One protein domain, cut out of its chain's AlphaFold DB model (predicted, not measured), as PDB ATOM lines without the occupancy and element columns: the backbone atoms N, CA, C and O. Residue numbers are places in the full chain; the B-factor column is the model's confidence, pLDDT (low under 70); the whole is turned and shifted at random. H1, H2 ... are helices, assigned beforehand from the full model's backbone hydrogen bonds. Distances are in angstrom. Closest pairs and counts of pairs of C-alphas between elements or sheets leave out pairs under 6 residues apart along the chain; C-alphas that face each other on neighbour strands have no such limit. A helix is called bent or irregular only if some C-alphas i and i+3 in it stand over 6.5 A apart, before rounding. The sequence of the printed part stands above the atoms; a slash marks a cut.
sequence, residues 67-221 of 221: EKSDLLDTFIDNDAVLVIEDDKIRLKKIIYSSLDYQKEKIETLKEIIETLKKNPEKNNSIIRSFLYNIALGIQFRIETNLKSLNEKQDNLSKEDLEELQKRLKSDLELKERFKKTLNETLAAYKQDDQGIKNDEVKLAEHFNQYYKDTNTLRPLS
ATOM      1  N   GLU A  67     242.579 149.421 147.141       57.91
ATOM      2  CA  GLU A  67     243.283 148.222 146.638       57.91
ATOM      3  C   GLU A  67     242.673 146.848 146.977       57.91
ATOM      4  O   GLU A  67     243.048 145.888 146.300       57.91
ATOM      5  N   LYS A  68     241.755 146.706 147.949       50.56
ATOM      6  CA  LYS A  68     240.795 145.575 148.101       50.56
ATOM      7  C   LYS A  68     240.235 145.484 149.520       50.56
ATOM      8  O   LYS A  68     241.007 145.466 150.469       50.56
ATOM      9  N   SER A  69     238.934 145.162 149.569       48.97
ATOM     10  CA  SER A  69     238.192 144.529 150.669       48.97
ATOM     11  C   SER A  69     238.214 145.321 151.964       48.97
ATOM     12  O   SER A  69     239.203 145.320 152.689       48.97
ATOM     13  N   ASP A  70     237.084 145.920 152.307       58.94
ATOM     14  CA  ASP A  70     236.917 146.541 153.606       58.94
ATOM     15  C   ASP A  70     236.814 145.453 154.700       58.94
ATOM     16  O   ASP A  70     235.751 144.965 155.077       58.94
ATOM     17  N   LEU A  71     237.991 144.973 155.118       58.31
ATOM     18  CA  LEU A  71     238.216 143.859 156.045       58.31
ATOM     19  C   LEU A  71     237.758 144.179 157.467       58.31
ATOM     20  O   LEU A  71     237.842 143.298 158.307       58.31
ATOM     21  N   LEU A  72     237.325 145.410 157.748       62.31
ATOM     22  CA  LEU A  72     236.750 145.809 159.030       62.31
ATOM     23  C   LEU A  72     235.258 146.152 158.913       62.31
ATOM     24  O   LEU A  72     234.561 146.016 159.913       62.31
ATOM     25  N   ASP A  73     234.730 146.499 157.734       65.62
ATOM     26  CA  ASP A  73     233.300 146.802 157.567       65.62
ATOM     27  C   ASP A  73     232.404 145.617 157.943       65.62
ATOM     28  O   ASP A  73     231.536 145.759 158.799       65.62
ATOM     29  N   THR A  74     232.684 144.399 157.459       59.16
ATOM     30  CA  THR A  74     231.907 143.202 157.860       59.16
ATOM     31  C   THR A  74     231.997 142.898 159.362       59.16
ATOM     32  O   THR A  74     231.148 142.185 159.912       59.16
ATOM     33  N   PHE A  75     233.019 143.434 160.043       60.00
ATOM     34  CA  PHE A  75     233.229 143.269 161.479       60.00
ATOM     35  C   PHE A  75     232.464 144.280 162.308       60.00
ATOM     36  O   PHE A  75     231.983 143.899 163.375       60.00
ATOM     37  N   ILE A  76     232.394 145.513 161.812       61.94
ATOM     38  CA  ILE A  76     231.800 146.667 162.472       61.94
ATOM     39  C   ILE A  76     230.288 146.749 162.189       61.94
ATOM     40  O   ILE A  76     229.539 147.180 163.057       61.94
ATOM     41  N   ASP A  77     229.829 146.257 161.033       57.22
ATOM     42  CA  ASP A  77     228.419 146.290 160.611       57.22
ATOM     43  C   ASP A  77     227.527 145.230 161.279       57.22
ATOM     44  O   ASP A  77     226.304 145.351 161.262       57.22
ATOM     45  N   ASN A  78     228.118 144.187 161.871       54.12
ATOM     46  CA  ASN A  78     227.387 143.091 162.525       54.12
ATOM     47  C   ASN A  78     227.204 143.277 164.044       54.12
ATOM     48  O   ASN A  78     226.691 142.374 164.704       54.12
ATOM     49  N   ASP A  79     227.644 144.400 164.616       53.97
ATOM     50  CA  ASP A  79     227.421 144.697 166.032       53.97
ATOM     51  C   ASP A  79     226.137 145.529 166.194       53.97
ATOM     52  O   ASP A  79     225.913 146.506 165.486       53.97
ATOM     53  N   ALA A  80     225.271 145.149 167.138       47.19
ATOM     54  CA  ALA A  80     223.982 145.802 167.409       47.19
ATOM     55  C   ALA A  80     224.129 147.217 168.017       47.19
ATOM     56  O   ALA A  80     223.142 147.875 168.352       47.19
ATOM     57  N   VAL A  81     225.368 147.678 168.198       55.00
ATOM     58  CA  VAL A  81     225.713 149.034 168.609       55.00
ATOM     59  C   VAL A  81     225.772 149.901 167.361       55.00
ATOM     60  O   VAL A  81     226.522 149.609 166.441       55.00
ATOM     61  N   LEU A  82     224.998 150.982 167.345       53.69
ATOM     62  CA  LEU A  82     225.016 152.001 166.296       53.69
ATOM     63  C   LEU A  82     226.438 152.578 166.153       53.69
ATOM     64  O   LEU A  82     226.808 153.514 166.858       53.69
ATOM     65  N   VAL A  83     227.250 151.999 165.268       59.94
ATOM     66  CA  VAL A  83     228.552 152.555 164.902       59.94
ATOM     67  C   VAL A  83     228.306 153.571 163.803       59.94
ATOM     68  O   VAL A  83     228.024 153.216 162.658       59.94
ATOM     69  N   ILE A  84     228.363 154.849 164.166       71.50
ATOM     70  CA  ILE A  84     228.303 155.937 163.191       71.50
ATOM     71  C   ILE A  84     229.553 155.904 162.302       71.50
ATOM     72  O   ILE A  84     230.610 155.431 162.721       71.50
ATOM     73  N   GLU A  85     229.443 156.410 161.074       74.88
ATOM     74  CA  GLU A  85     230.510 156.345 160.060       74.88
ATOM     75  C   GLU A  85     231.870 156.845 160.587       74.88
ATOM     76  O   GLU A  85     232.906 156.213 160.377       74.88
ATOM     77  N   ASP A  86     231.861 157.920 161.379       79.88
ATOM     78  CA  ASP A  86     233.073 158.475 161.984       79.88
ATOM     79  C   ASP A  86     233.792 157.488 162.918       79.88
ATOM     80  O   ASP A  86     235.023 157.469 162.981       79.88
ATOM     81  N   ASP A  87     233.056 156.642 163.638       83.62
ATOM     82  CA  ASP A  87     233.644 155.655 164.546       83.62
ATOM     83  C   ASP A  87     234.270 154.493 163.777       83.62
ATOM     84  O   ASP A  87     235.332 153.999 164.166       83.62
ATOM     85  N   LYS A  88     233.684 154.112 162.634       81.06
ATOM     86  CA  LYS A  88     234.307 153.156 161.708       81.06
ATOM     87  C   LYS A  88     235.641 153.687 161.212       81.06
ATOM     88  O   LYS A  88     236.645 152.974 161.238       81.06
ATOM     89  N   ILE A  89     235.666 154.959 160.814       81.56
ATOM     90  CA  ILE A  89     236.886 155.635 160.378       81.56
ATOM     91  C   ILE A  89     237.915 155.610 161.513       81.56
ATOM     92  O   ILE A  89     239.031 155.150 161.293       81.56
ATOM     93  N   ARG A  90     237.555 156.004 162.741       86.06
ATOM     94  CA  ARG A  90     238.467 155.981 163.903       86.06
ATOM     95  C   ARG A  90     239.028 154.591 164.204       86.06
ATOM     96  O   ARG A  90     240.232 154.460 164.439       86.06
ATOM     97  N   LEU A  91     238.190 153.557 164.165       87.94
ATOM     98  CA  LEU A  91     238.615 152.166 164.347       87.94
ATOM     99  C   LEU A  91     239.636 151.755 163.285       87.94
ATOM    100  O   LEU A  91     240.722 151.275 163.623       87.94
ATOM    101  N   LYS A  92     239.325 152.011 162.010       84.88
ATOM    102  CA  LYS A  92     240.257 151.781 160.901       84.88
ATOM    103  C   LYS A  92     241.562 152.540 161.138       84.88
ATOM    104  O   LYS A  92     242.638 151.955 160.986       84.88
ATOM    105  N   LYS A  93     241.483 153.791 161.616       85.00
ATOM    106  CA  LYS A  93     242.671 154.616 161.833       85.00
ATOM    107  C   LYS A  93     243.652 153.980 162.809       85.00
ATOM    108  O   LYS A  93     244.842 153.816 162.512       85.00
ATOM    109  N   ILE A  94     243.174 153.611 163.991       90.00
ATOM    110  CA  ILE A  94     244.050 153.065 165.026       90.00
ATOM    111  C   ILE A  94     244.512 151.643 164.707       90.00
ATOM    112  O   ILE A  94     245.695 151.350 164.885       90.00
ATOM    113  N   ILE A  95     243.637 150.780 164.184       91.56
ATOM    114  CA  ILE A  95     243.986 149.387 163.887       91.56
ATOM    115  C   ILE A  95     245.017 149.340 162.758       91.56
ATOM    116  O   ILE A  95     246.091 148.769 162.938       91.56
ATOM    117  N   TYR A  96     244.761 149.994 161.621       87.56
ATOM    118  CA  TYR A  96     245.672 149.903 160.476       87.56
ATOM    119  C   TYR A  96     247.017 150.572 160.761       87.56
ATOM    120  O   TYR A  96     248.057 150.017 160.406       87.56
ATOM    121  N   SER A  97     247.028 151.706 161.472       85.56
ATOM    122  CA  SER A  97     248.294 152.332 161.882       85.56
ATOM    123  C   SER A  97     249.093 151.474 162.869       85.56
ATOM    124  O   SER A  97     250.319 151.425 162.771       85.56
ATOM    125  N   SER A  98     248.424 150.743 163.763       92.81
ATOM    126  CA  SER A  98     249.072 149.809 164.696       92.81
ATOM    127  C   SER A  98     249.649 148.577 163.996       92.81
ATOM    128  O   SER A  98     250.641 148.006 164.443       92.81
ATOM    129  N   LEU A  99     249.068 148.186 162.864       90.75
ATOM    130  CA  LEU A  99     249.546 147.081 162.033       90.75
ATOM    131  C   LEU A  99     250.538 147.527 160.949       90.75
ATOM    132  O   LEU A  99     250.856 146.753 160.047       90.75
ATOM    133  N   ASP A 100     251.015 148.774 161.020       88.25
ATOM    134  CA  ASP A 100     251.891 149.398 160.023       88.25
ATOM    135  C   ASP A 100     251.339 149.297 158.590       88.25
ATOM    136  O   ASP A 100     252.104 149.294 157.623       88.25
ATOM    137  N   TYR A 101     250.011 149.217 158.452       82.62
ATOM    138  CA  TYR A 101     249.296 149.038 157.186       82.62
ATOM    139  C   TYR A 101     249.706 147.774 156.411       82.62
ATOM    140  O   TYR A 101     249.507 147.676 155.201       82.62
ATOM    141  N   GLN A 102     250.307 146.793 157.089       85.69
ATOM    142  CA  GLN A 102     250.754 145.563 156.452       85.69
ATOM    143  C   GLN A 102     249.560 144.644 156.213       85.69
ATOM    144  O   GLN A 102     248.976 144.120 157.160       85.69
ATOM    145  N   LYS A 103     249.239 144.398 154.939       85.12
ATOM    146  CA  LYS A 103     248.110 143.546 154.535       85.12
ATOM    147  C   LYS A 103     248.092 142.196 155.254       85.12
ATOM    148  O   LYS A 103     247.066 141.803 155.786       85.12
ATOM    149  N   GLU A 104     249.235 141.517 155.328       90.12
ATOM    150  CA  GLU A 104     249.349 140.217 156.000       90.12
ATOM    151  C   GLU A 104     248.948 140.284 157.484       90.12
ATOM    152  O   GLU A 104     248.282 139.383 157.992       90.12
ATOM    153  N   LYS A 105     249.324 141.359 158.190       93.06
ATOM    154  CA  LYS A 105     248.939 141.568 159.590       93.06
ATOM    155  C   LYS A 105     247.444 141.857 159.726       93.06
ATOM    156  O   LYS A 105     246.829 141.371 160.669       93.06
ATOM    157  N   ILE A 106     246.869 142.617 158.794       88.94
ATOM    158  CA  ILE A 106     245.431 142.919 158.775       88.94
ATOM    159  C   ILE A 106     244.621 141.633 158.558       88.94
ATOM    160  O   ILE A 106     243.687 141.381 159.311       88.94
ATOM    161  N   GLU A 107     245.021 140.781 157.610       88.38
ATOM    162  CA  GLU A 107     244.372 139.479 157.381       88.38
ATOM    163  C   GLU A 107     244.520 138.545 158.594       88.38
ATOM    164  O   GLU A 107     243.561 137.902 159.002       88.38
ATOM    165  N   THR A 108     245.685 138.536 159.253       94.06
ATOM    166  CA  THR A 108     245.864 137.752 160.491       94.06
ATOM    167  C   THR A 108     244.928 138.234 161.602       94.06
ATOM    168  O   THR A 108     244.316 137.425 162.295       94.06
ATOM    169  N   LEU A 109     244.795 139.554 161.787       93.94
ATOM    170  CA  LEU A 109     243.858 140.102 162.766       93.94
ATOM    171  C   LEU A 109     242.415 139.718 162.420       93.94
ATOM    172  O   LEU A 109     241.656 139.346 163.310       93.94
ATOM    173  N   LYS A 110     242.047 139.769 161.139       89.00
ATOM    174  CA  LYS A 110     240.738 139.319 160.672       89.00
ATOM    175  C   LYS A 110     240.464 137.869 161.081       89.00
ATOM    176  O   LYS A 110     239.445 137.617 161.718       89.00
ATOM    177  N   GLU A 111     241.378 136.947 160.789       91.31
ATOM    178  CA  GLU A 111     241.239 135.526 161.147       91.31
ATOM    179  C   GLU A 111     241.058 135.313 162.661       91.31
ATOM    180  O   GLU A 111     240.218 134.515 163.090       91.31
ATOM    181  N   ILE A 112     241.814 136.052 163.481       93.75
ATOM    182  CA  ILE A 112     241.702 136.024 164.947       93.75
ATOM    183  C   ILE A 112     240.287 136.420 165.385       93.75
ATOM    184  O   ILE A 112     239.651 135.712 166.170       93.75
ATOM    185  N   ILE A 113     239.780 137.544 164.875       89.94
ATOM    186  CA  ILE A 113     238.458 138.045 165.259       89.94
ATOM    187  C   ILE A 113     237.348 137.118 164.743       89.94
ATOM    188  O   ILE A 113     236.399 136.852 165.479       89.94
ATOM    189  N   GLU A 114     237.454 136.581 163.523       87.44
ATOM    190  CA  GLU A 114     236.500 135.590 162.994       87.44
ATOM    191  C   GLU A 114     236.461 134.321 163.845       87.44
ATOM    192  O   GLU A 114     235.389 133.761 164.066       87.44
ATOM    193  N   THR A 115     237.611 133.893 164.367       90.94
ATOM    194  CA  THR A 115     237.697 132.742 165.269       90.94
ATOM    195  C   THR A 115     236.976 133.015 166.585       90.94
ATOM    196  O   THR A 115     236.139 132.212 166.983       90.94
ATOM    197  N   LEU A 116     237.203 134.177 167.207       89.06
ATOM    198  CA  LEU A 116     236.495 134.575 168.431       89.06
ATOM    199  C   LEU A 116     234.977 134.709 168.222       89.06
ATOM    200  O   LEU A 116     234.202 134.393 169.123       89.06
ATOM    201  N   LYS A 117     234.535 135.147 167.036       85.81
ATOM    202  CA  LYS A 117     233.110 135.305 166.702       85.81
ATOM    203  C   LYS A 117     232.345 133.984 166.566       85.81
ATOM    204  O   LYS A 117     231.119 134.028 166.512       85.81
ATOM    205  N   LYS A 118     233.017 132.826 166.533       87.81
ATOM    206  CA  LYS A 118     232.347 131.515 166.466       87.81
ATOM    207  C   LYS A 118     231.523 131.212 167.722       87.81
ATOM    208  O   LYS A 118     230.488 130.566 167.593       87.81
ATOM    209  N   ASN A 119     231.909 131.735 168.892       86.75
ATOM    210  CA  ASN A 119     231.109 131.678 170.122       86.75
ATOM    211  C   ASN A 119     230.739 133.080 170.644       86.75
ATOM    212  O   ASN A 119     231.302 133.553 171.642       86.75
ATOM    213  N   PRO A 120     229.756 133.754 170.019       80.25
ATOM    214  CA  PRO A 120     229.407 135.136 170.350       80.25
ATOM    215  C   PRO A 120     228.918 135.300 171.798       80.25
ATOM    216  O   PRO A 120     229.222 136.307 172.433       80.25
ATOM    217  N   GLU A 121     228.241 134.299 172.370       82.81
ATOM    218  CA  GLU A 121     227.760 134.335 173.763       82.81
ATOM    219  C   GLU A 121     228.888 134.529 174.786       82.81
ATOM    220  O   GLU A 121     228.690 135.175 175.814       82.81
ATOM    221  N   LYS A 122     230.079 133.990 174.502       83.56
ATOM    222  CA  LYS A 122     231.241 134.066 175.398       83.56
ATOM    223  C   LYS A 122     232.182 135.210 175.038       83.56
ATOM    224  O   LYS A 122     232.751 135.833 175.931       83.56
ATOM    225  N   ASN A 123     232.320 135.500 173.746       86.62
ATOM    226  CA  ASN A 123     233.396 136.348 173.238       86.62
ATOM    227  C   ASN A 123     232.922 137.741 172.781       86.62
ATOM    228  O   ASN A 123     233.744 138.619 172.530       86.62
ATOM    229  N   ASN A 124     231.620 138.030 172.710       85.44
ATOM    230  CA  ASN A 124     231.181 139.366 172.281       85.44
ATOM    231  C   ASN A 124     231.671 140.480 173.217       85.44
ATOM    232  O   ASN A 124     232.099 141.533 172.749       85.44
ATOM    233  N   SER A 125     231.672 140.252 174.533       87.19
ATOM    234  CA  SER A 125     232.171 141.233 175.509       87.19
ATOM    235  C   SER A 125     233.658 141.549 175.310       87.19
ATOM    236  O   SER A 125     234.083 142.694 175.499       87.19
ATOM    237  N   ILE A 126     234.440 140.558 174.878       89.62
ATOM    238  CA  ILE A 126     235.878 140.699 174.681       89.62
ATOM    239  C   ILE A 126     236.215 141.431 173.395       89.62
ATOM    240  O   ILE A 126     237.031 142.352 173.397       89.62
ATOM    241  N   ILE A 127     235.514 141.085 172.315       89.00
ATOM    242  CA  ILE A 127     235.615 141.778 171.033       89.00
ATOM    243  C   ILE A 127     235.192 143.237 171.217       89.00
ATOM    244  O   ILE A 127     235.882 144.145 170.754       89.00
ATOM    245  N   ARG A 128     234.111 143.474 171.975       87.31
ATOM    246  CA  ARG A 128     233.641 144.823 172.294       87.31
ATOM    247  C   ARG A 128     234.685 145.620 173.079       87.31
ATOM    248  O   ARG A 128     234.876 146.806 172.813       87.31
ATOM    249  N   SER A 129     235.367 144.983 174.027       91.38
ATOM    250  CA  SER A 129     236.418 145.634 174.815       91.38
ATOM    251  C   SER A 129     237.621 146.009 173.950       91.38
ATOM    252  O   SER A 129     238.065 147.158 173.985       91.38
ATOM    253  N   PHE A 130     238.076 145.091 173.095       94.12
ATOM    254  CA  PHE A 130     239.149 145.337 172.133       94.12
ATOM    255  C   PHE A 130     238.820 146.486 171.161       94.12
ATOM    256  O   PHE A 130     239.597 147.435 171.050       94.12
ATOM    257  N   LEU A 131     237.667 146.424 170.485       90.56
ATOM    258  CA  LEU A 131     237.290 147.400 169.458       90.56
ATOM    259  C   LEU A 131     236.851 148.735 170.066       90.56
ATOM    260  O   LEU A 131     237.436 149.772 169.768       90.56
ATOM    261  N   TYR A 132     235.837 148.743 170.927       87.25
ATOM    262  CA  TYR A 132     235.189 149.994 171.325       87.25
ATOM    263  C   TYR A 132     235.828 150.625 172.559       87.25
ATOM    264  O   TYR A 132     236.130 151.818 172.558       87.25
ATOM    265  N   ASN A 133     236.074 149.838 173.608       90.31
ATOM    266  CA  ASN A 133     236.588 150.401 174.860       90.31
ATOM    267  C   ASN A 133     238.054 150.834 174.716       90.31
ATOM    268  O   ASN A 133     238.448 151.887 175.225       90.31
ATOM    269  N   ILE A 134     238.858 150.033 174.012       95.38
ATOM    270  CA  ILE A 134     240.288 150.282 173.835       95.38
ATOM    271  C   ILE A 134     240.548 151.039 172.534       95.38
ATOM    272  O   ILE A 134     240.957 152.198 172.593       95.38
ATOM    273  N   ALA A 135     240.333 150.417 171.370       93.94
ATOM    274  CA  ALA A 135     240.799 150.982 170.106       93.94
ATOM    275  C   ALA A 135     240.090 152.308 169.764       93.94
ATOM    276  O   ALA A 135     240.744 153.349 169.642       93.94
ATOM    277  N   LEU A 136     238.755 152.304 169.690       91.50
ATOM    278  CA  LEU A 136     237.970 153.516 169.448       91.50
ATOM    279  C   LEU A 136     238.196 154.552 170.556       91.50
ATOM    280  O   LEU A 136     238.448 155.717 170.256       91.50
ATOM    281  N   GLY A 137     238.180 154.124 171.823       93.12
ATOM    282  CA  GLY A 137     238.403 155.002 172.971       93.12
ATOM    283  C   GLY A 137     239.736 155.757 172.918       93.12
ATOM    284  O   GLY A 137     239.762 156.963 173.156       93.12
ATOM    285  N   ILE A 138     240.842 155.083 172.578       94.56
ATOM    286  CA  ILE A 138     242.156 155.727 172.421       94.56
ATOM    287  C   ILE A 138     242.118 156.749 171.281       94.56
ATOM    288  O   ILE A 138     242.507 157.900 171.480       94.56
ATOM    289  N   GLN A 139     241.631 156.357 170.098       92.19
ATOM    290  CA  GLN A 139     241.617 157.246 168.933       92.19
ATOM    291  C   GLN A 139     240.733 158.480 169.171       92.19
ATOM    292  O   GLN A 139     241.145 159.596 168.861       92.19
ATOM    293  N   PHE A 140     239.563 158.293 169.786       91.62
ATOM    294  CA  PHE A 140     238.643 159.374 170.128       91.62
ATOM    295  C   PHE A 140     239.268 160.393 171.090       91.62
ATOM    296  O   PHE A 140     239.148 161.601 170.871       91.62
ATOM    297  N   ARG A 141     239.966 159.934 172.141       91.62
ATOM    298  CA  ARG A 141     240.623 160.840 173.099       91.62
ATOM    299  C   ARG A 141     241.758 161.630 172.455       91.62
ATOM    300  O   ARG A 141     241.845 162.834 172.684       91.62
ATOM    301  N   ILE A 142     242.562 160.993 171.599       86.31
ATOM    302  CA  ILE A 142     243.622 161.677 170.840       86.31
ATOM    303  C   ILE A 142     243.023 162.794 169.979       86.31
ATOM    304  O   ILE A 142     243.441 163.942 170.102       86.31
ATOM    305  N   GLU A 143     242.018 162.486 169.156       85.38
ATOM    306  CA  GLU A 143     241.371 163.470 168.274       85.38
ATOM    307  C   GLU A 143     240.723 164.614 169.067       85.38
ATOM    308  O   GLU A 143     240.877 165.784 168.720       85.38
ATOM    309  N   THR A 144     240.060 164.298 170.182       85.69
ATOM    310  CA  THR A 144     239.425 165.301 171.051       85.69
ATOM    311  C   THR A 144     240.449 166.237 171.693       85.69
ATOM    312  O   THR A 144     240.257 167.459 171.717       85.69
ATOM    313  N   ASN A 145     241.553 165.683 172.198       80.75
ATOM    314  CA  ASN A 145     242.616 166.462 172.825       80.75
ATOM    315  C   ASN A 145     243.347 167.340 171.799       80.75
ATOM    316  O   ASN A 145     243.664 168.490 172.098       80.75
ATOM    317  N   LEU A 146     243.543 166.852 170.571       76.50
ATOM    318  CA  LEU A 146     244.105 167.635 169.466       76.50
ATOM    319  C   LEU A 146     243.200 168.780 169.032       76.50
ATOM    320  O   LEU A 146     243.662 169.910 168.890       76.50
ATOM    321  N   LYS A 147     241.905 168.505 168.860       79.31
ATOM    322  CA  LYS A 147     240.919 169.534 168.531       79.31
ATOM    323  C   LYS A 147     240.910 170.633 169.593       79.31
ATOM    324  O   LYS A 147     240.986 171.810 169.261       79.31
ATOM    325  N   SER A 148     240.911 170.241 170.869       74.75
ATOM    326  CA  SER A 148     240.971 171.183 171.993       74.75
ATOM    327  C   SER A 148     242.255 172.012 171.990       74.75
ATOM    328  O   SER A 148     242.201 173.204 172.286       74.75
ATOM    329  N   LEU A 149     243.389 171.405 171.623       68.94
ATOM    330  CA  LEU A 149     244.662 172.109 171.503       68.94
ATOM    331  C   LEU A 149     244.609 173.162 170.392       68.94
ATOM    332  O   LEU A 149     245.064 174.275 170.609       68.94
ATOM    333  N   ASN A 150     244.019 172.838 169.242       66.94
ATOM    334  CA  ASN A 150     243.956 173.740 168.091       66.94
ATOM    335  C   ASN A 150     242.921 174.867 168.257       66.94
ATOM    336  O   ASN A 150     243.183 175.998 167.859       66.94
ATOM    337  N   GLU A 151     241.747 174.581 168.826       68.38
ATOM    338  CA  GLU A 151     240.634 175.544 168.904       68.38
ATOM    339  C   GLU A 151     240.730 176.503 170.093       68.38
ATOM    340  O   GLU A 151     240.171 177.599 170.052       68.38
ATOM    341  N   LYS A 152     241.391 176.089 171.179       65.31
ATOM    342  CA  LYS A 152     241.389 176.838 172.442       65.31
ATOM    343  C   LYS A 152     242.762 177.372 172.840       65.31
ATOM    344  O   LYS A 152     242.862 177.953 173.914       65.31
ATOM    345  N   GLN A 153     243.797 177.218 172.007       59.75
ATOM    346  CA  GLN A 153     245.169 177.613 172.359       59.75
ATOM    347  C   GLN A 153     245.263 179.060 172.862       59.75
ATOM    348  O   GLN A 153     245.930 179.315 173.859       59.75
ATOM    349  N   ASP A 154     244.554 179.983 172.211       58.50
ATOM    350  CA  ASP A 154     244.610 181.413 172.533       58.50
ATOM    351  C   ASP A 154     243.771 181.797 173.771       58.50
ATOM    352  O   ASP A 154     243.906 182.905 174.284       58.50
ATOM    353  N   ASN A 155     242.929 180.880 174.272       68.00
ATOM    354  CA  ASN A 155     241.962 181.116 175.353       68.00
ATOM    355  C   ASN A 155     242.170 180.220 176.593       68.00
ATOM    356  O   ASN A 155     241.434 180.361 177.569       68.00
ATOM    357  N   LEU A 156     243.114 179.273 176.561       65.31
ATOM    358  CA  LEU A 156     243.395 178.369 177.681       65.31
ATOM    359  C   LEU A 156     244.331 179.027 178.696       65.31
ATOM    360  O   LEU A 156     245.304 179.690 178.329       65.31
ATOM    361  N   SER A 157     244.067 178.788 179.983       73.38
ATOM    362  CA  SER A 157     245.049 179.091 181.018       73.38
ATOM    363  C   SER A 157     246.285 178.207 180.844       73.38
ATOM    364  O   SER A 157     246.265 177.168 180.175       73.38
ATOM    365  N   LYS A 158     247.387 178.615 181.471       67.94
ATOM    366  CA  LYS A 158     248.618 177.832 181.454       67.94
ATOM    367  C   LYS A 158     248.405 176.452 182.085       67.94
ATOM    368  O   LYS A 158     248.871 175.457 181.532       67.94
ATOM    369  N   GLU A 159     247.696 176.397 183.208       72.56
ATOM    370  CA  GLU A 159     247.399 175.162 183.928       72.56
ATOM    371  C   GLU A 159     246.549 174.199 183.084       72.56
ATOM    372  O   GLU A 159     246.882 173.018 182.977       72.56
ATOM    373  N   ASP A 160     245.501 174.699 182.416       73.62
ATOM    374  CA  ASP A 160     244.641 173.867 181.558       73.62
ATOM    375  C   ASP A 160     245.421 173.275 180.380       73.62
ATOM    376  O   ASP A 160     245.191 172.143 179.939       73.62
ATOM    377  N   LEU A 161     246.363 174.057 179.862       67.56
ATOM    378  CA  LEU A 161     247.201 173.673 178.747       67.56
ATOM    379  C   LEU A 161     248.238 172.608 179.148       67.56
ATOM    380  O   LEU A 161     248.435 171.641 178.407       67.56
ATOM    381  N   GLU A 162     248.846 172.722 180.330       71.44
ATOM    382  CA  GLU A 162     249.718 171.680 180.897       71.44
ATOM    383  C   GLU A 162     248.943 170.378 181.165       71.44
ATOM    384  O   GLU A 162     249.427 169.276 180.878       71.44
ATOM    385  N   GLU A 163     247.703 170.477 181.649       79.81
ATOM    386  CA  GLU A 163     246.845 169.310 181.855       79.81
ATOM    387  C   GLU A 163     246.482 168.629 180.523       79.81
ATOM    388  O   GLU A 163     246.545 167.400 180.403       79.81
ATOM    389  N   LEU A 164     246.152 169.414 179.490       73.19
ATOM    390  CA  LEU A 164     245.868 168.909 178.147       73.19
ATOM    391  C   LEU A 164     247.081 168.189 177.537       73.19
ATOM    392  O   LEU A 164     246.925 167.106 176.968       73.19
ATOM    393  N   GLN A 165     248.288 168.734 177.710       70.31
ATOM    394  CA  GLN A 165     249.528 168.076 177.288       70.31
ATOM    395  C   GLN A 165     249.716 166.723 177.975       70.31
ATOM    396  O   GLN A 165     250.024 165.726 177.316       70.31
ATOM    397  N   LYS A 166     249.524 166.672 179.298       78.81
ATOM    398  CA  LYS A 166     249.667 165.438 180.077       78.81
ATOM    399  C   LYS A 166     248.681 164.367 179.606       78.81
ATOM    400  O   LYS A 166     249.083 163.215 179.441       78.81
ATOM    401  N   ARG A 167     247.425 164.750 179.338       82.88
ATOM    402  CA  ARG A 167     246.401 163.857 178.767       82.88
ATOM    403  C   ARG A 167     246.825 163.316 177.402       82.88
ATOM    404  O   ARG A 167     246.882 162.101 177.227       82.88
ATOM    405  N   LEU A 168     247.216 164.193 176.475       78.88
ATOM    406  CA  LEU A 168     247.625 163.793 175.127       78.88
ATOM    407  C   LEU A 168     248.846 162.863 175.141       78.88
ATOM    408  O   LEU A 168     248.858 161.859 174.432       78.88
ATOM    409  N   LYS A 169     249.852 163.152 175.976       78.94
ATOM    410  CA  LYS A 169     251.017 162.272 176.143       78.94
ATOM    411  C   LYS A 169     250.598 160.880 176.621       78.94
ATOM    412  O   LYS A 169     251.029 159.889 176.039       78.94
ATOM    413  N   SER A 170     249.730 160.814 177.630       85.44
ATOM    414  CA  SER A 170     249.209 159.544 178.143       85.44
ATOM    415  C   SER A 170     248.438 158.761 177.075       85.44
ATOM    416  O   SER A 170     248.570 157.542 176.997       85.44
ATOM    417  N   ASP A 171     247.642 159.434 176.241       87.31
ATOM    418  CA  ASP A 171     246.889 158.776 175.169       87.31
ATOM    419  C   ASP A 171     247.795 158.260 174.041       87.31
ATOM    420  O   ASP A 171     247.561 157.174 173.506       87.31
ATOM    421  N   LEU A 172     248.861 158.994 173.707       83.62
ATOM    422  CA  LEU A 172     249.871 158.546 172.745       83.62
ATOM    423  C   LEU A 172     250.655 157.335 173.271       83.62
ATOM    424  O   LEU A 172     250.858 156.372 172.534       83.62
ATOM    425  N   GLU A 173     251.031 157.329 174.552       88.62
ATOM    426  CA  GLU A 173     251.643 156.155 175.192       88.62
ATOM    427  C   GLU A 173     250.698 154.944 175.173       88.62
ATOM    428  O   GLU A 173     251.127 153.829 174.873       88.62
ATOM    429  N   LEU A 174     249.399 155.146 175.428       94.38
ATOM    430  CA  LEU A 174     248.397 154.082 175.307       94.38
ATOM    431  C   LEU A 174     248.284 153.548 173.876       94.38
ATOM    432  O   LEU A 174     248.174 152.335 173.696       94.38
ATOM    433  N   LYS A 175     248.353 154.415 172.859       93.81
ATOM    434  CA  LYS A 175     248.357 154.000 171.450       93.81
ATOM    435  C   LYS A 175     249.563 153.117 171.118       93.81
ATOM    436  O   LYS A 175     249.396 152.088 170.466       93.81
ATOM    437  N   GLU A 176     250.751 153.457 171.611       91.75
ATOM    438  CA  GLU A 176     251.948 152.628 171.412       91.75
ATOM    439  C   GLU A 176     251.868 151.298 172.176       91.75
ATOM    440  O   GLU A 176     252.227 150.247 171.639       91.75
ATOM    441  N   ARG A 177     251.318 151.293 173.398       97.25
ATOM    442  CA  ARG A 177     251.052 150.049 174.147       97.25
ATOM    443  C   ARG A 177     250.065 149.150 173.412       97.25
ATOM    444  O   ARG A 177     250.286 147.940 173.330       97.25
ATOM    445  N   PHE A 178     249.006 149.727 172.847       97.94
ATOM    446  CA  PHE A 178     248.052 149.005 172.010       97.94
ATOM    447  C   PHE A 178     248.749 148.397 170.790       97.94
ATOM    448  O   PHE A 178     248.646 147.191 170.572       97.94
ATOM    449  N   LYS A 179     249.546 149.193 170.062       97.00
ATOM    450  CA  LYS A 179     250.348 148.724 168.926       97.00
ATOM    451  C   LYS A 179     251.245 147.548 169.302       97.00
ATOM    452  O   LYS A 179     251.225 146.526 168.614       97.00
ATOM    453  N   LYS A 180     252.018 147.669 170.382       96.88
ATOM    454  CA  LYS A 180     252.916 146.612 170.865       96.88
ATOM    455  C   LYS A 180     252.142 145.334 171.189       96.88
ATOM    456  O   LYS A 180     252.447 144.279 170.641       96.88
ATOM    457  N   THR A 181     251.095 145.455 172.004       98.44
ATOM    458  CA  THR A 181     250.253 144.325 172.432       98.44
ATOM    459  C   THR A 181     249.623 143.603 171.238       98.44
ATOM    460  O   THR A 181     249.647 142.370 171.174       98.44
ATOM    461  N   LEU A 182     249.128 144.364 170.258       98.38
ATOM    462  CA  LEU A 182     248.540 143.833 169.032       98.38
ATOM    463  C   LEU A 182     249.566 143.061 168.205       98.38
ATOM    464  O   LEU A 182     249.326 141.911 167.847       98.38
ATOM    465  N   ASN A 183     250.738 143.642 167.956       98.06
ATOM    466  CA  ASN A 183     251.784 142.970 167.185       98.06
ATOM    467  C   ASN A 183     252.295 141.691 167.875       98.06
ATOM    468  O   ASN A 183     252.518 140.693 167.194       98.06
ATOM    469  N   GLU A 184     252.419 141.686 169.205       97.75
ATOM    470  CA  GLU A 184     252.765 140.477 169.969       97.75
ATOM    471  C   GLU A 184     251.662 139.412 169.897       97.75
ATOM    472  O   GLU A 184     251.961 138.232 169.740       97.75
ATOM    473  N   THR A 185     250.389 139.814 169.930       98.38
ATOM    474  CA  THR A 185     249.253 138.891 169.760       98.38
ATOM    475  C   THR A 185     249.272 138.230 168.383       98.38
ATOM    476  O   THR A 185     249.106 137.019 168.276       98.38
ATOM    477  N   LEU A 186     249.527 139.004 167.325       98.12
ATOM    478  CA  LEU A 186     249.648 138.478 165.963       98.12
ATOM    479  C   LEU A 186     250.832 137.509 165.834       98.12
ATOM    480  O   LEU A 186     250.717 136.497 165.146       98.12
ATOM    481  N   ALA A 187     251.961 137.811 166.480       97.62
ATOM    482  CA  ALA A 187     253.129 136.935 166.484       97.62
ATOM    483  C   ALA A 187     252.838 135.609 167.204       97.62
ATOM    484  O   ALA A 187     253.063 134.549 166.619       97.62
ATOM    485  N   ALA A 188     252.266 135.675 168.411       97.81
ATOM    486  CA  ALA A 188     251.855 134.507 169.186       97.81
ATOM    487  C   ALA A 188     250.859 133.639 168.402       97.81
ATOM    488  O   ALA A 188     251.046 132.433 168.284       97.81
ATOM    489  N   TYR A 189     249.861 134.258 167.762       97.94
ATOM    490  CA  TYR A 189     248.876 133.537 166.959       97.94
ATOM    491  C   TYR A 189     249.511 132.840 165.752       97.94
ATOM    492  O   TYR A 189     249.244 131.670 165.495       97.94
ATOM    493  N   LYS A 190     250.409 133.511 165.020       96.25
ATOM    494  CA  LYS A 190     251.104 132.892 163.877       96.25
ATOM    495  C   LYS A 190     251.985 131.713 164.284       96.25
ATOM    496  O   LYS A 190     252.065 130.746 163.529       96.25
ATOM    497  N   GLN A 191     252.636 131.812 165.439       96.19
ATOM    498  CA  GLN A 191     253.510 130.773 165.987       96.19
ATOM    499  C   GLN A 191     252.743 129.661 166.715       96.19
ATOM    500  O   GLN A 191     253.368 128.690 167.130       96.19
ATOM    501  N   ASP A 192     251.417 129.792 166.849       95.25
ATOM    502  CA  ASP A 192     250.590 128.964 167.732       95.25
ATOM    503  C   ASP A 192     251.157 128.882 169.160       95.25
ATOM    504  O   ASP A 192     251.110 127.847 169.826       95.25
ATOM    505  N   ASP A 193     251.726 129.993 169.637       92.44
ATOM    506  CA  ASP A 193     252.242 130.086 170.996       92.44
ATOM    507  C   ASP A 193     251.100 129.836 171.986       92.44
ATOM    508  O   ASP A 193     249.979 130.318 171.814       92.44
ATOM    509  N   GLN A 194     251.372 129.011 172.994       90.44
ATOM    510  CA  GLN A 194     250.393 128.519 173.969       90.44
ATOM    511  C   GLN A 194     249.176 127.778 173.365       90.44
ATOM    512  O   GLN A 194     248.284 127.351 174.103       90.44
ATOM    513  N   GLY A 195     249.153 127.527 172.053       93.31
ATOM    514  CA  GLY A 195     248.043 126.886 171.345       93.31
ATOM    515  C   GLY A 195     246.906 127.837 170.951       93.31
ATOM    516  O   GLY A 195     245.801 127.365 170.683       93.31
ATOM    517  N   ILE A 196     247.122 129.162 170.963       95.62
ATOM    518  CA  ILE A 196     246.043 130.142 170.735       95.62
ATOM    519  C   ILE A 196     245.530 130.187 169.287       95.62
ATOM    520  O   ILE A 196     244.505 130.814 169.030       95.62
ATOM    521  N   LYS A 197     246.216 129.564 168.321       94.56
ATOM    522  CA  LYS A 197     245.740 129.501 166.930       94.56
ATOM    523  C   LYS A 197     244.659 128.447 166.752       94.56
ATOM    524  O   LYS A 197     243.735 128.624 165.963       94.56
ATOM    525  N   ASN A 198     244.808 127.335 167.464       91.44
ATOM    526  CA  ASN A 198     244.007 126.132 167.263       91.44
ATOM    527  C   ASN A 198     242.935 125.931 168.345       91.44
ATOM    528  O   ASN A 198     242.049 125.098 168.169       91.44
ATOM    529  N   ASP A 199     243.000 126.687 169.442       92.50
ATOM    530  CA  ASP A 199     242.073 126.600 170.567       92.50
ATOM    531  C   ASP A 199     241.403 127.956 170.823       92.50
ATOM    532  O   ASP A 199     242.023 128.917 171.286       92.50
ATOM    533  N   GLU A 200     240.105 128.027 170.525       92.19
ATOM    534  CA  GLU A 200     239.315 129.245 170.694       92.19
ATOM    535  C   GLU A 200     239.218 129.687 172.161       92.19
ATOM    536  O   GLU A 200     239.199 130.888 172.437       92.19
ATOM    537  N   VAL A 201     239.187 128.744 173.110       93.12
ATOM    538  CA  VAL A 201     239.108 129.069 174.540       93.12
ATOM    539  C   VAL A 201     240.388 129.774 174.966       93.12
ATOM    540  O   VAL A 201     240.326 130.837 175.582       93.12
ATOM    541  N   LYS A 202     241.544 129.252 174.553       95.56
ATOM    542  CA  LYS A 202     242.838 129.883 174.842       95.56
ATOM    543  C   LYS A 202     243.002 131.231 174.152       95.56
ATOM    544  O   LYS A 202     243.559 132.156 174.739       95.56
ATOM    545  N   LEU A 203     242.495 131.376 172.927       96.44
ATOM    546  CA  LEU A 203     242.487 132.666 172.237       96.44
ATOM    547  C   LEU A 203     241.657 133.708 173.001       96.44
ATOM    548  O   LEU A 203     242.094 134.848 173.171       96.44
ATOM    549  N   ALA A 204     240.481 133.317 173.497       95.19
ATOM    550  CA  ALA A 204     239.635 134.179 174.317       95.19
ATOM    551  C   ALA A 204     240.291 134.515 175.668       95.19
ATOM    552  O   ALA A 204     240.229 135.660 176.115       95.19
ATOM    553  N   GLU A 205     240.966 133.561 176.312       95.69
ATOM    554  CA  GLU A 205     241.745 133.800 177.535       95.69
ATOM    555  C   GLU A 205     242.891 134.793 177.302       95.69
ATOM    556  O   GLU A 205     243.034 135.749 178.066       95.69
ATOM    557  N   HIS A 206     243.642 134.644 176.204       97.12
ATOM    558  CA  HIS A 206     244.684 135.595 175.803       97.12
ATOM    559  C   HIS A 206     244.109 136.999 175.609       97.12
ATOM    560  O   HIS A 206     244.655 137.985 176.111       97.12
ATOM    561  N   PHE A 207     242.965 137.117 174.931       96.44
ATOM    562  CA  PHE A 207     242.307 138.411 174.789       96.44
ATOM    563  C   PHE A 207     241.820 138.971 176.134       96.44
ATOM    564  O   PHE A 207     241.879 140.181 176.337       96.44
ATOM    565  N   ASN A 208     241.405 138.126 177.081       94.62
ATOM    566  CA  ASN A 208     240.915 138.572 178.399       94.62
ATOM    567  C   ASN A 208     242.070 139.067 179.254       94.62
ATOM    568  O   ASN A 208     241.907 139.973 180.070       94.62
ATOM    569  N   GLN A 209     243.244 138.486 179.048       96.19
ATOM    570  CA  GLN A 209     244.453 138.894 179.726       96.19
ATOM    571  C   GLN A 209     244.937 140.271 179.268       96.19
ATOM    572  O   GLN A 209     245.394 141.037 180.111       96.19
ATOM    573  N   TYR A 210     244.851 140.590 177.969       97.62
ATOM    574  CA  TYR A 210     245.500 141.786 177.410       97.62
ATOM    575  C   TYR A 210     244.546 142.884 176.920       97.62
ATOM    576  O   TYR A 210     244.933 144.052 176.899       97.62
ATOM    577  N   TYR A 211     243.301 142.553 176.573       96.62
ATOM    578  CA  TYR A 211     242.321 143.476 175.980       96.62
ATOM    579  C   TYR A 211     241.030 143.616 176.791       96.62
ATOM    580  O   TYR A 211     240.003 144.036 176.254       96.62
ATOM    581  N   LYS A 212     241.066 143.300 178.090       93.94
ATOM    582  CA  LYS A 212     239.941 143.562 178.994       93.94
ATOM    583  C   LYS A 212     239.695 145.061 179.164       93.94
ATOM    584  O   LYS A 212     238.552 145.505 179.123       93.94
ATOM    585  N   ASP A 213     240.762 145.838 179.329       94.81
ATOM    586  CA  ASP A 213     240.724 147.297 179.397       94.81
ATOM    587  C   ASP A 213     242.090 147.910 179.022       94.81
ATOM    588  O   ASP A 213     243.038 147.219 178.649       94.81
ATOM    589  N   THR A 214     242.216 149.237 179.078       94.31
ATOM    590  CA  THR A 214     243.468 149.923 178.714       94.31
ATOM    591  C   THR A 214     244.630 149.636 179.668       94.31
ATOM    592  O   THR A 214     245.789 149.794 179.282       94.31
ATOM    593  N   ASN A 215     244.358 149.229 180.911       94.38
ATOM    594  CA  ASN A 215     245.390 148.918 181.898       94.38
ATOM    595  C   ASN A 215     246.012 147.544 181.647       94.38
ATOM    596  O   ASN A 215     247.190 147.371 181.951       94.38
ATOM    597  N   THR A 216     245.265 146.614 181.044       96.31
ATOM    598  CA  THR A 216     245.753 145.266 180.715       96.31
ATOM    599  C   THR A 216     246.663 145.210 179.488       96.31
ATOM    600  O   THR A 216     247.334 144.203 179.265       96.31
ATOM    601  N   LEU A 217     246.737 146.292 178.705       97.31
ATOM    602  CA  LEU A 217     247.686 146.392 177.598       97.31
ATOM    603  C   LEU A 217     249.120 146.216 178.102       97.31
ATOM    604  O   LEU A 217     249.485 146.701 179.178       97.31
ATOM    605  N   ARG A 218     249.980 145.592 177.303       93.56
ATOM    606  CA  ARG A 218     251.374 145.386 177.696       93.56
ATOM    607  C   ARG A 218     252.095 146.724 177.895       93.56
ATOM    608  O   ARG A 218     251.810 147.691 177.179       93.56
ATOM    609  N   PRO A 219     253.011 146.814 178.871       91.12
ATOM    610  CA  PRO A 219     253.858 147.988 179.014       91.12
ATOM    611  C   PRO A 219     254.852 148.073 177.844       91.12
ATOM    612  O   PRO A 219     255.101 147.090 177.139       91.12
ATOM    613  N   LEU A 220     255.406 149.271 177.634       83.75
ATOM    614  CA  LEU A 220     256.428 149.527 176.612       83.75
ATOM    615  C   LEU A 220     257.822 149.012 177.008       83.75
ATOM    616  O   LEU A 220     258.668 148.873 176.130       83.75
ATOM    617  N   SER A 221     258.035 148.753 178.301       71.06
ATOM    618  CA  SER A 221     259.277 148.245 178.900       71.06
ATOM    619  C   SER A 221     259.568 146.793 178.551       71.06
ATOM    620  O   SER A 221     258.593 146.001 178.586       71.06
TER     621      SER A 221
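This is residues 67 to 221 of the 221 residues of the protein "Borrelia PFam54 protein" of Borrelia bissettiae (strain DSM 17990 / CIP 109136 / DN127) (UniProt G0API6). A long helical hairpin, H4 and H5, makes the longest axis, and the shorter helices gather away from its closed end. H2 crosses both its helices, H3 crosses H5 near the other end, H6 packs on H3 and H4, and the short H1 sits near H2. The printed part has 155 residues with six named helices, H1 to H6 in order, and no named strand: all helix. It is compact, with a radius of gyration of the C-alphas of 16.8 A, yet elongated, spanning 55 by 35 by 32 A.

Find C-alpha 73 at (233.300, 146.802, 157.567), where H1, residues 73 to 76, begins. H2, residues 85 to 98, and H3, residues 103 to 116, are each 20.2 A long. H4, residues 120 to 152, runs 43.4 A and is irregular: C-alphas 122 and 125 are 7.2 A apart. H5, residues 158 to 191, runs 49.8 A; H6, residues 200 to 210, ends at C-alpha 210, (245.500, 141.786, 177.410).

Start at the hub, H4. With residues 135 to 149 it touches H5, closest at C-alphas 145 and 168, 6.1 A; this hairpin has a shallow tilt of 34 degrees, only just short of steep, opposite ways. H2 touches H4 about perpendicular, 85 degrees, closest at C-alphas 91 and 136, 5.3 A. H3 touches H5 with C-alphas 108 and 186 closest, 6.7 A. H1 and H6 are apart. Every O i to N i+4 pair is within hydrogen-bond range in H2, H3, H5 and H6; in H4 24 of 29 are, and H1 is too short for one.

The C-alphas of Asn 155 and Asn 198 are farthest apart, 55.6 A. The printed part has no cut, and no link is long. Look for pLDDT under 70 at residues 67 to 83, 149 to 156, 158 and 161.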